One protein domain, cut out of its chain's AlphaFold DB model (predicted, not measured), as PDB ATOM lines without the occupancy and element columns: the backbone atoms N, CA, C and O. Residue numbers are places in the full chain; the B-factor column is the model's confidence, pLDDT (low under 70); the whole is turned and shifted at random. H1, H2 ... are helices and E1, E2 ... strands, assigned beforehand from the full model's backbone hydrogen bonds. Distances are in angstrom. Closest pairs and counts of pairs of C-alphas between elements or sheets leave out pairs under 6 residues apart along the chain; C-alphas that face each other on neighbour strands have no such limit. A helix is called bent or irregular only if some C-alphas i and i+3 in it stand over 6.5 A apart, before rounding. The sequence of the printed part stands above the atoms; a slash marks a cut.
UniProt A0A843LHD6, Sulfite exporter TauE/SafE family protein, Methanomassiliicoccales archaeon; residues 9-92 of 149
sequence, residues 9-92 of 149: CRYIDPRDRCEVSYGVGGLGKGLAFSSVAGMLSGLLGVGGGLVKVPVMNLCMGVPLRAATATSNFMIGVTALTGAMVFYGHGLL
ATOM      1  N   CYS A   9      38.698 -11.066  85.148       65.00
ATOM      2  CA  CYS A   9      37.443 -10.654  85.770       65.00
ATOM      3  C   CYS A   9      36.282 -10.949  84.825       65.00
ATOM      4  O   CYS A   9      36.386 -10.782  83.608       65.00
ATOM      5  N   ARG A  10      35.153 -11.368  85.396       66.06
ATOM      6  CA  ARG A  10      33.915 -11.620  84.657       66.06
ATOM      7  C   ARG A  10      32.844 -10.642  85.101       66.06
ATOM      8  O   ARG A  10      32.670 -10.407  86.294       66.06
ATOM      9  N   TYR A  11      32.129 -10.075  84.139       67.19
ATOM     10  CA  TYR A  11      30.942  -9.269  84.401       67.19
ATOM     11  C   TYR A  11      29.774  -9.806  83.575       67.19
ATOM     12  O   TYR A  11      29.924 -10.102  82.389       67.19
ATOM     13  N   ILE A  12      28.614  -9.940  84.217       62.31
ATOM     14  CA  ILE A  12      27.371 -10.361  83.570       62.31
ATOM     15  C   ILE A  12      26.739  -9.117  82.955       62.31
ATOM     16  O   ILE A  12      26.339  -8.215  83.690       62.31
ATOM     17  N   ASP A  13      26.642  -9.056  81.626       62.12
ATOM     18  CA  ASP A  13      25.976  -7.937  80.963       62.12
ATOM     19  C   ASP A  13      24.442  -8.021  81.171       62.12
ATOM     20  O   ASP A  13      23.818  -8.995  80.742       62.12
ATOM     21  N   PRO A  14      23.795  -7.011  81.793       60.12
ATOM     22  CA  PRO A  14      22.346  -6.979  82.011       60.12
ATOM     23  C   PRO A  14      21.481  -7.010  80.744       60.12
ATOM     24  O   PRO A  14      20.277  -7.221  80.864       60.12
ATOM     25  N   ARG A  15      22.042  -6.734  79.556       56.88
ATOM     26  CA  ARG A  15      21.289  -6.695  78.292       56.88
ATOM     27  C   ARG A  15      21.249  -8.048  77.583       56.88
ATOM     28  O   ARG A  15      20.190  -8.398  77.080       56.88
ATOM     29  N   ASP A  16      22.341  -8.813  77.628       56.88
ATOM     30  CA  ASP A  16      22.472 -10.077  76.883       56.88
ATOM     31  C   ASP A  16      22.589 -11.329  77.776       56.88
ATOM     32  O   ASP A  16      22.581 -12.445  77.268       56.88
ATOM     33  N   ARG A  17      22.689 -11.184  79.113       57.69
ATOM     34  CA  ARG A  17      22.956 -12.294  80.064       57.69
ATOM     35  C   ARG A  17      24.195 -13.144  79.710       57.69
ATOM     36  O   ARG A  17      24.351 -14.243  80.238       57.69
ATOM     37  N   CYS A  18      25.097 -12.646  78.867       54.22
ATOM     38  CA  CYS A  18      26.352 -13.313  78.533       54.22
ATOM     39  C   CYS A  18      27.463 -12.925  79.518       54.22
ATOM     40  O   CYS A  18      27.561 -11.778  79.962       54.22
ATOM     41  N   GLU A  19      28.304 -13.899  79.860       62.88
ATOM     42  CA  GLU A  19      29.444 -13.721  80.754       62.88
ATOM     43  C   GLU A  19      30.634 -13.170  79.949       62.88
ATOM     44  O   GLU A  19      31.237 -13.880  79.145       62.88
ATOM     45  N   VAL A  20      30.956 -11.884  80.120       65.25
ATOM     46  CA  VAL A  20      32.099 -11.262  79.436       65.25
ATOM     47  C   VAL A  20      33.322 -11.392  80.336       65.25
ATOM     48  O   VAL A  20      33.435 -10.695  81.348       65.25
ATOM     49  N   SER A  21      34.222 -12.309  79.978       62.22
ATOM     50  CA  SER A  21      35.514 -12.509  80.643       62.22
ATOM     51  C   SER A  21      36.577 -11.624  79.993       62.22
ATOM     52  O   SER A  21      36.762 -11.680  78.778       62.22
ATOM     53  N   TYR A  22      37.268 -10.804  80.784       63.81
ATOM     54  CA  TYR A  22      38.369  -9.966  80.310       63.81
ATOM     55  C   TYR A  22      39.592 -10.118  81.219       63.81
ATOM     56  O   TYR A  22      39.466 -10.217  82.438       63.81
ATOM     57  N   GLY A  23      40.781 -10.143  80.613       57.81
ATOM     58  CA  GLY A  23      42.063 -10.115  81.315       57.81
ATOM     59  C   GLY A  23      42.675  -8.720  81.243       57.81
ATOM     60  O   GLY A  23      42.694  -8.104  80.178       57.81
ATOM     61  N   VAL A  24      43.165  -8.210  82.372       62.75
ATOM     62  CA  VAL A  24      43.795  -6.885  82.446       62.75
ATOM     63  C   VAL A  24      45.246  -6.974  81.964       62.75
ATOM     64  O   VAL A  24      46.114  -7.510  82.651       62.75
ATOM     65  N   GLY A  25      45.529  -6.429  80.780       65.12
ATOM     66  CA  GLY A  25      46.888  -6.324  80.241       65.12
ATOM     67  C   GLY A  25      47.617  -5.057  80.711       65.12
ATOM     68  O   GLY A  25      46.998  -4.071  81.096       65.12
ATOM     69  N   GLY A  26      48.954  -5.045  80.662       69.44
ATOM     70  CA  GLY A  26      49.723  -3.788  80.712       69.44
ATOM     71  C   GLY A  26      49.656  -2.991  82.026       69.44
ATOM     72  O   GLY A  26      49.767  -1.762  81.994       69.44
ATOM     73  N   LEU A  27      49.522  -3.672  83.172       70.62
ATOM     74  CA  LEU A  27      49.301  -3.077  84.501       70.62
ATOM     75  C   LEU A  27      50.263  -1.927  84.847       70.62
ATOM     76  O   LEU A  27      49.829  -0.878  85.314       70.62
ATOM     77  N   GLY A  28      51.561  -2.086  84.560       76.19
ATOM     78  CA  GLY A  28      52.569  -1.058  84.844       76.19
ATOM     79  C   GLY A  28      52.350   0.243  84.063       76.19
ATOM     80  O   GLY A  28      52.446   1.332  84.628       76.19
ATOM     81  N   LYS A  29      51.975   0.146  82.780       75.00
ATOM     82  CA  LYS A  29      51.659   1.319  81.945       75.00
ATOM     83  C   LYS A  29      50.342   1.961  82.381       75.00
ATOM     84  O   LYS A  29      50.258   3.184  82.459       75.00
ATOM     85  N   GLY A  30      49.343   1.137  82.712       74.69
ATOM     86  CA  GLY A  30      48.044   1.593  83.210       74.69
ATOM     87  C   GLY A  30      48.146   2.345  84.538       74.69
ATOM     88  O   GLY A  30      47.526   3.399  84.690       74.69
ATOM     89  N   LEU A  31      48.972   1.861  85.471       79.25
ATOM     90  CA  LEU A  31      49.240   2.527  86.748       79.25
ATOM     91  C   LEU A  31      49.965   3.859  86.553       79.25
ATOM     92  O   LEU A  31      49.520   4.865  87.099       79.25
ATOM     93  N   ALA A  32      51.021   3.897  85.737       83.00
ATOM     94  CA  ALA A  32      51.765   5.130  85.476       83.00
ATOM     95  C   ALA A  32      50.863   6.230  84.887       83.00
ATOM     96  O   ALA A  32      50.804   7.340  85.419       83.00
ATOM     97  N   PHE A  33      50.089   5.904  83.845       82.00
ATOM     98  CA  PHE A  33      49.145   6.850  83.244       82.00
ATOM     99  C   PHE A  33      48.026   7.253  84.205       82.00
ATOM    100  O   PHE A  33      47.667   8.427  84.263       82.00
ATOM    101  N   SER A  34      47.493   6.312  84.989       77.56
ATOM    102  CA  SER A  34      46.428   6.601  85.957       77.56
ATOM    103  C   SER A  34      46.891   7.508  87.097       77.56
ATOM    104  O   SER A  34      46.098   8.317  87.574       77.56
ATOM    105  N   SER A  35      48.152   7.406  87.522       80.94
ATOM    106  CA  SER A  35      48.737   8.276  88.549       80.94
ATOM    107  C   SER A  35      48.898   9.708  88.048       80.94
ATOM    108  O   SER A  35      48.451  10.643  88.711       80.94
ATOM    109  N   VAL A  36      49.451   9.887  86.843       83.00
ATOM    110  CA  VAL A  36      49.571  11.213  86.211       83.00
ATOM    111  C   VAL A  36      48.186  11.816  85.963       83.00
ATOM    112  O   VAL A  36      47.939  12.973  86.296       83.00
ATOM    113  N   ALA A  37      47.250  11.013  85.455       78.88
ATOM    114  CA  ALA A  37      45.860  11.415  85.275       78.88
ATOM    115  C   ALA A  37      45.198  11.830  86.599       78.88
ATOM    116  O   ALA A  37      44.449  12.804  86.632       78.88
ATOM    117  N   GLY A  38      45.483  11.113  87.689       78.00
ATOM    118  CA  GLY A  38      45.000  11.429  89.030       78.00
ATOM    119  C   GLY A  38      45.531  12.764  89.546       78.00
ATOM    120  O   GLY A  38      44.748  13.571  90.038       78.00
ATOM    121  N   MET A  39      46.827  13.036  89.371       81.56
ATOM    122  CA  MET A  39      47.436  14.320  89.742       81.56
ATOM    123  C   MET A  39      46.829  15.486  88.961       81.56
ATOM    124  O   MET A  39      46.366  16.456  89.559       81.56
ATOM    125  N   LEU A  40      46.770  15.372  87.630       81.00
ATOM    126  CA  LEU A  40      46.172  16.398  86.770       81.00
ATOM    127  C   LEU A  40      44.700  16.619  87.114       81.00
ATOM    128  O   LEU A  40      44.237  17.751  87.205       81.00
ATOM    129  N   SER A  41      43.963  15.539  87.362       74.25
ATOM    130  CA  SER A  41      42.572  15.643  87.772       74.25
ATOM    131  C   SER A  41      42.393  16.280  89.145       74.25
ATOM    132  O   SER A  41      41.384  16.955  89.340       74.25
ATOM    133  N   GLY A  42      43.288  16.021  90.099       73.44
ATOM    134  CA  GLY A  42      43.239  16.628  91.427       73.44
ATOM    135  C   GLY A  42      43.483  18.133  91.360       73.44
ATOM    136  O   GLY A  42      42.784  18.891  92.020       73.44
ATOM    137  N   LEU A  43      44.406  18.564  90.493       77.12
ATOM    138  CA  LEU A  43      44.681  19.980  90.233       77.12
ATOM    139  C   LEU A  43      43.517  20.686  89.530       77.12
ATOM    140  O   LEU A  43      43.159  21.800  89.898       77.12
ATOM    141  N   LEU A  44      42.928  20.048  88.516       74.94
ATOM    142  CA  LEU A  44      41.834  20.630  87.733       74.94
ATOM    143  C   LEU A  44      40.475  20.547  88.446       74.94
ATOM    144  O   LEU A  44      39.545  21.249  88.063       74.94
ATOM    145  N   GLY A  45      40.320  19.656  89.431       68.38
ATOM    146  CA  GLY A  45      39.065  19.451  90.163       68.38
ATOM    147  C   GLY A  45      37.930  18.807  89.349       68.38
ATOM    148  O   GLY A  45      36.827  18.652  89.861       68.38
ATOM    149  N   VAL A  46      38.176  18.403  88.097       69.31
ATOM    150  CA  VAL A  46      37.141  17.892  87.166       69.31
ATOM    151  C   VAL A  46      36.744  16.431  87.448       69.31
ATOM    152  O   VAL A  46      35.721  15.960  86.960       69.31
ATOM    153  N   GLY A  47      37.519  15.704  88.261       66.50
ATOM    154  CA  GLY A  47      37.346  14.263  88.474       66.50
ATOM    155  C   GLY A  47      37.832  13.467  87.255       66.50
ATOM    156  O   GLY A  47      37.372  13.653  86.132       66.50
ATOM    157  N   GLY A  48      38.804  12.576  87.446       66.12
ATOM    158  CA  GLY A  48      39.715  12.125  86.382       66.12
ATOM    159  C   GLY A  48      39.118  11.198  85.328       66.12
ATOM    160  O   GLY A  48      39.866  10.545  84.605       66.12
ATOM    161  N   GLY A  49      37.791  11.106  85.231       69.75
ATOM    162  CA  GLY A  49      37.077  10.166  84.369       69.75
ATOM    163  C   GLY A  49      37.324  10.365  82.883       69.75
ATOM    164  O   GLY A  49      37.412   9.379  82.156       69.75
ATOM    165  N   LEU A  50      37.538  11.611  82.447       70.88
ATOM    166  CA  LEU A  50      37.901  11.924  81.061       70.88
ATOM    167  C   LEU A  50      39.195  11.226  80.622       70.88
ATOM    168  O   LEU A  50      39.342  10.894  79.451       70.88
ATOM    169  N   VAL A  51      40.114  10.978  81.559       79.50
ATOM    170  CA  VAL A  51      41.419  10.363  81.280       79.50
ATOM    171  C   VAL A  51      41.455   8.897  81.723       79.50
ATOM    172  O   VAL A  51      42.031   8.052  81.045       79.50
ATOM    173  N   LYS A  52      40.800   8.545  82.833       81.06
ATOM    174  CA  LYS A  52      40.883   7.204  83.427       81.06
ATOM    175  C   LYS A  52      40.131   6.137  82.629       81.06
ATOM    176  O   LYS A  52      40.632   5.026  82.475       81.06
ATOM    177  N   VAL A  53      38.975   6.487  82.059       83.88
ATOM    178  CA  VAL A  53      38.190   5.587  81.198       83.88
ATOM    179  C   VAL A  53      38.958   5.174  79.932       83.88
ATOM    180  O   VAL A  53      39.074   3.967  79.696       83.88
ATOM    181  N   PRO A  54      39.525   6.097  79.124       78.94
ATOM    182  CA  PRO A  54      40.287   5.702  77.943       78.94
ATOM    183  C   PRO A  54      41.572   4.951  78.293       78.94
ATOM    184  O   PRO A  54      41.920   4.032  77.563       78.94
ATOM    185  N   VAL A  55      42.240   5.256  79.413       82.25
ATOM    186  CA  VAL A  55      43.416   4.486  79.866       82.25
ATOM    187  C   VAL A  55      43.043   3.033  80.174       82.25
ATOM    188  O   VAL A  55      43.713   2.119  79.701       82.25
ATOM    189  N   MET A  56      41.952   2.787  80.905       77.62
ATOM    190  CA  MET A  56      41.511   1.416  81.201       77.62
ATOM    191  C   MET A  56      41.078   0.661  79.937       77.62
ATOM    192  O   MET A  56      41.403  -0.515  79.783       77.62
ATOM    193  N   ASN A  57      40.397   1.331  79.006       82.31
ATOM    194  CA  ASN A  57      39.950   0.701  77.765       82.31
ATOM    195  C   ASN A  57      41.108   0.436  76.783       82.31
ATOM    196  O   ASN A  57      41.264  -0.678  76.300       82.31
ATOM    197  N   LEU A  58      41.938   1.446  76.501       77.75
ATOM    198  CA  LEU A  58      42.983   1.381  75.472       77.75
ATOM    199  C   LEU A  58      44.274   0.725  75.968       77.75
ATOM    200  O   LEU A  58      44.902  -0.014  75.218       77.75
ATOM    201  N   CYS A  59      44.697   0.999  77.206       76.69
ATOM    202  CA  CYS A  59      45.959   0.465  77.723       76.69
ATOM    203  C   CYS A  59      45.788  -0.885  78.418       76.69
ATOM    204  O   CYS A  59      46.719  -1.688  78.391       76.69
ATOM    205  N   MET A  60      44.638  -1.115  79.060       71.94
ATOM    206  CA  MET A  60      44.418  -2.298  79.900       71.94
ATOM    207  C   MET A  60      43.432  -3.310  79.302       71.94
ATOM    208  O   MET A  60      43.285  -4.398  79.856       71.94
ATOM    209  N   GLY A  61      42.782  -2.980  78.178       72.00
ATOM    210  CA  GLY A  61      41.839  -3.866  77.488       72.00
ATOM    211  C   GLY A  61      40.530  -4.103  78.247       72.00
ATOM    212  O   GLY A  61      39.805  -5.048  77.944       72.00
ATOM    213  N   VAL A  62      40.222  -3.273  79.249       77.62
ATOM    214  CA  VAL A  62      39.011  -3.414  80.066       77.62
ATOM    215  C   VAL A  62      37.798  -2.949  79.255       77.62
ATOM    216  O   VAL A  62      37.829  -1.842  78.713       77.62
ATOM    217  N   PRO A  63      36.698  -3.723  79.203       79.75
ATOM    218  CA  PRO A  63      35.505  -3.328  78.465       79.75
ATOM    219  C   PRO A  63      34.959  -1.987  78.967       79.75
ATOM    220  O   PRO A  63      34.860  -1.748  80.175       79.75
ATOM    221  N   LEU A  64      34.546  -1.124  78.032       78.12
ATOM    222  CA  LEU A  64      34.145   0.265  78.296       78.12
ATOM    223  C   LEU A  64      33.100   0.402  79.417       78.12
ATOM    224  O   LEU A  64      33.129   1.348  80.204       78.12
ATOM    225  N   ARG A  65      32.188  -0.566  79.533       75.88
ATOM    226  CA  ARG A  65      31.151  -0.579  80.571       75.88
ATOM    227  C   ARG A  65      31.714  -0.798  81.978       75.88
ATOM    228  O   ARG A  65      31.287  -0.129  82.912       75.88
ATOM    229  N   ALA A  66      32.687  -1.695  82.125       77.88
ATOM    230  CA  ALA A  66      33.363  -1.911  83.400       77.88
ATOM    231  C   ALA A  66      34.286  -0.725  83.721       77.88
ATOM    232  O   ALA A  66      34.232  -0.180  84.820       77.88
ATOM    233  N   ALA A  67      35.048  -0.250  82.729       81.44
ATOM    234  CA  ALA A  67      35.951   0.891  82.877       81.44
ATOM    235  C   ALA A  67      35.226   2.174  83.332       81.44
ATOM    236  O   ALA A  67      35.704   2.881  84.219       81.44
ATOM    237  N   THR A  68      34.050   2.467  82.767       83.56
ATOM    238  CA  THR A  68      33.238   3.635  83.158       83.56
ATOM    239  C   THR A  68      32.695   3.515  84.582       83.56
ATOM    240  O   THR A  68      32.794   4.476  85.347       83.56
ATOM    241  N   ALA A  69      32.197   2.339  84.976       83.94
ATOM    242  CA  ALA A  69      31.721   2.090  86.336       83.94
ATOM    243  C   ALA A  69      32.845   2.236  87.380       83.94
ATOM    244  O   ALA A  69      32.694   2.978  88.353       83.94
ATOM    245  N   THR A  70      33.998   1.596  87.151       86.06
ATOM    246  CA  THR A  70      35.157   1.684  88.054       86.06
ATOM    247  C   THR A  70      35.701   3.109  88.136       86.06
ATOM    248  O   THR A  70      36.028   3.586  89.223       86.06
ATOM    249  N   SER A  71      35.756   3.829  87.012       84.81
ATOM    250  CA  SER A  71      36.204   5.220  87.008       84.81
ATOM    251  C   SER A  71      35.276   6.125  87.816       84.81
ATOM    252  O   SER A  71      35.767   6.963  88.570       84.81
ATOM    253  N   ASN A  72      33.955   5.975  87.688       86.56
ATOM    254  CA  ASN A  72      33.009   6.796  88.444       86.56
ATOM    255  C   ASN A  72      33.103   6.526  89.953       86.56
ATOM    256  O   ASN A  72      33.085   7.455  90.756       86.56
ATOM    257  N   PHE A  73      33.297   5.262  90.335       87.88
ATOM    258  CA  PHE A  73      33.564   4.893  91.722       87.88
ATOM    259  C   PHE A  73      34.835   5.568  92.261       87.88
ATOM    260  O   PHE A  73      34.817   6.176  93.329       87.88
ATOM    261  N   MET A  74      35.927   5.540  91.494       85.75
ATOM    262  CA  MET A  74      37.181   6.200  91.876       85.75
ATOM    263  C   MET A  74      37.033   7.722  92.016       85.75
ATOM    264  O   MET A  74      37.629   8.310  92.919       85.75
ATOM    265  N   ILE A  75      36.231   8.364  91.162       86.19
ATOM    266  CA  ILE A  75      35.899   9.791  91.300       86.19
ATOM    267  C   ILE A  75      35.130  10.033  92.602       86.19
ATOM    268  O   ILE A  75      35.476  10.946  93.342       86.19
ATOM    269  N   GLY A  76      34.150   9.188  92.933       87.69
ATOM    270  CA  GLY A  76      33.408   9.287  94.193       87.69
ATOM    271  C   GLY A  76      34.310   9.200  95.428       87.69
ATOM    272  O   GLY A  76      34.208  10.035  96.324       87.69
ATOM    273  N   VAL A  77      35.245   8.244  95.451       88.56
ATOM    274  CA  VAL A  77      36.204   8.090  96.561       88.56
ATOM    275  C   VAL A  77      37.123   9.308  96.672       88.56
ATOM    276  O   VAL A  77      37.284   9.859  97.757       88.56
ATOM    277  N   THR A  78      37.695   9.769  95.557       84.25
ATOM    278  CA  THR A  78      38.593  10.939  95.563       84.25
ATOM    279  C   THR A  78      37.871  12.230  95.956       84.25
ATOM    280  O   THR A  78      38.419  13.023  96.721       84.25
ATOM    281  N   ALA A  79      36.625  12.417  95.512       85.44
ATOM    282  CA  ALA A  79      35.782  13.535  95.919       85.44
ATOM    283  C   ALA A  79      35.454  13.490  97.419       85.44
ATOM    284  O   ALA A  79      35.509  14.525  98.081       85.44
ATOM    285  N   LEU A  80      35.175  12.304  97.974       88.62
ATOM    286  CA  LEU A  80      34.939  12.128  99.407       88.62
ATOM    287  C   LEU A  80      36.182  12.487 100.229       88.62
ATOM    288  O   LEU A  80      36.071  13.218 101.210       88.62
ATOM    289  N   THR A  81      37.363  12.023  99.812       88.44
ATOM    290  CA  THR A  81      38.627  12.387 100.467       88.44
ATOM    291  C   THR A  81      38.847  13.898 100.434       88.44
ATOM    292  O   THR A  81      39.142  14.487 101.470       88.44
ATOM    293  N   GLY A  82      38.641  14.541  99.278       86.00
ATOM    294  CA  GLY A  82      38.719  15.999  99.162       86.00
ATOM    295  C   GLY A  82      37.747  16.702 100.109       86.00
ATOM    296  O   GLY A  82      38.156  17.569 100.877       86.00
ATOM    297  N   ALA A  83      36.481  16.282 100.127       86.44
ATOM    298  CA  ALA A  83      35.462  16.839 101.011       86.44
ATOM    299  C   ALA A  83      35.837  16.709 102.496       86.44
ATOM    300  O   ALA A  83      35.696  17.678 103.239       86.44
ATOM    301  N   MET A  84      36.363  15.557 102.928       87.94
ATOM    302  CA  MET A  84      36.826  15.354 104.308       87.94
ATOM    303  C   MET A  84      37.987  16.285 104.673       87.94
ATOM    304  O   MET A  84      37.975  16.879 105.750       87.94
ATOM    305  N   VAL A  85      38.964  16.447 103.778       88.62
ATOM    306  CA  VAL A  85      40.113  17.340 103.994       88.62
ATOM    307  C   VAL A  85      39.653  18.795 104.100       88.62
ATOM    308  O   VAL A  85      39.983  19.477 105.069       88.62
ATOM    309  N   PHE A  86      38.836  19.270 103.156       86.81
ATOM    310  CA  PHE A  86      38.316  20.641 103.186       86.81
ATOM    311  C   PHE A  86      37.400  20.900 104.389       86.81
ATOM    312  O   PHE A  86      37.411  22.004 104.936       86.81
ATOM    313  N   TYR A  87      36.651  19.888 104.837       86.75
ATOM    314  CA  TYR A  87      35.859  19.962 106.064       86.75
ATOM    315  C   TYR A  87      36.754  20.107 107.300       86.75
ATOM    316  O   TYR A  87      36.519  20.990 108.121       86.75
ATOM    317  N   GLY A  88      37.821  19.305 107.398       87.19
ATOM    318  CA  GLY A  88      38.790  19.375 108.496       87.19
ATOM    319  C   GLY A  88      39.527  20.717 108.587       87.19
ATOM    320  O   GLY A  88      39.849  21.166 109.683       87.19
ATOM    321  N   HIS A  89      39.737  21.395 107.457       88.62
ATOM    322  CA  HIS A  89      40.322  22.740 107.411       88.62
ATOM    323  C   HIS A  89      39.321  23.879 107.681       88.62
ATOM    324  O   HIS A  89      39.713  25.044 107.643       88.62
ATOM    325  N   GLY A  90      38.039  23.585 107.931       86.50
ATOM    326  CA  GLY A  90      37.012  24.607 108.172       86.50
ATOM    327  C   GLY A  90      36.662  25.453 106.940       86.50
ATOM    328  O   GLY A  90      36.024  26.493 107.067       86.50
ATOM    329  N   LEU A  91      37.061  25.013 105.742       85.00
ATOM    330  CA  LEU A  91      36.843  25.725 104.476       85.00
ATOM    331  C   LEU A  91      35.469  25.423 103.853       85.00
ATOM    332  O   LEU A  91      35.124  25.986 102.815       85.00
ATOM    333  N   LEU A  92      34.681  24.534 104.467       84.38
ATOM    334  CA  LEU A  92      33.358  24.140 103.988       84.38
ATOM    335  C   LEU A  92      32.253  24.647 104.906       84.38
ATOM    336  O   LEU A  92      32.187  24.308 106.086       84.38
TER     337      LEU A  92
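AT A GLANCE: This is residues 9 to 92 of the 149 residues of the protein "Sulfite exporter TauE/SafE family protein" of Methanomassiliicoccales archaeon (UniProt A0A843LHD6). A hairpin of two helices, H1 and H2 side by side, packs through H2 on the first part of a long helix, H3, which makes much of the longest axis; a small two-strand hairpin, E1 and E2, lies at one end, beyond the beginnings of H1 and H3. At the opposite end residues 85 to 90, of which 85 to 88 belong to H3, stick out free of the rest. The printed part has 84 residues, with two named strands and then three named helices along the chain, E1, E2, H1, H2, H3, and its class is mostly helix. The sheet has the order E1, E2 and is antiparallel. The whole is loose, with a radius of gyration of the C-alphas of 15.2 A, and elongated, spanning 49 by 28 by 17 A.

IN THESE COORDINATES: Find C-alpha 9 at (37.443, -10.654, 85.770), where the strand E1, residues 9 to 12, begins. E2 follows as residues 19 to 23, 13.1 A from first to last C-alpha. Look next at C-alpha 27, at (49.301, -3.077, 84.501): from there H1 runs through residues 27 to 44, over 25.1 A. H2, residues 49 to 60, covers 15.1 A; it is neither bent nor irregular, but only just: C-alphas 50 and 53 are 6.3 A apart. H3, residues 64 to 88, is the longest helix at 36.0 A and ends at C-alpha 88, (38.790, 19.375, 108.496).

HOW THE PARTS SIT: Begin at E1 and E2, a hairpin of antiparallel strands at 158 degrees between their directions; look for N 9 and O 22, 2.9 A apart, and N 20 and O 11, 3.1 A apart, within hydrogen-bond range. The closest C-alphas of E1 and H3 are those of Tyr 11 and Ala 66, 7.8 A apart. E1 is apart from H1 and H2, and E2 is apart from H3. E2 and H2 are only just apart, with their closest C-alphas at 8.3 A. H1 and H2 form a helical hairpin and touch, closest at the C-alphas of Gly 30 and Cys 59, 6.0 A apart; they run opposite ways at a shallow tilt of 8 degrees. H2 and H3 form a second helical hairpin, in which H3 touches H2 with residues 64 to 75 alone. Their closest C-alphas are those of Val 53 and Ala 67, 5.5 A apart, and they run opposite ways at a steep tilt of 44 degrees. H1 and H3 are near each other, with 8 pairs of C-alphas within 10 A. In H1 and H3 every O i to N i+4 pair is within hydrogen-bond range; in H2 7 of 8 are.

THE WHOLE: The two C-alphas farthest apart are those of Cys 18 and Gly 90, at 49.3 A. The printed part has no cut; the link from E1 to E2 is short, and the links from E2 to H1, H1 to H2 and H2 to H3 are tight. Look in the B-factor column for the model's confidence: the mean pLDDT of the printed part is 76.5, and residues 9 to 26 and 45 to 49 are under 70.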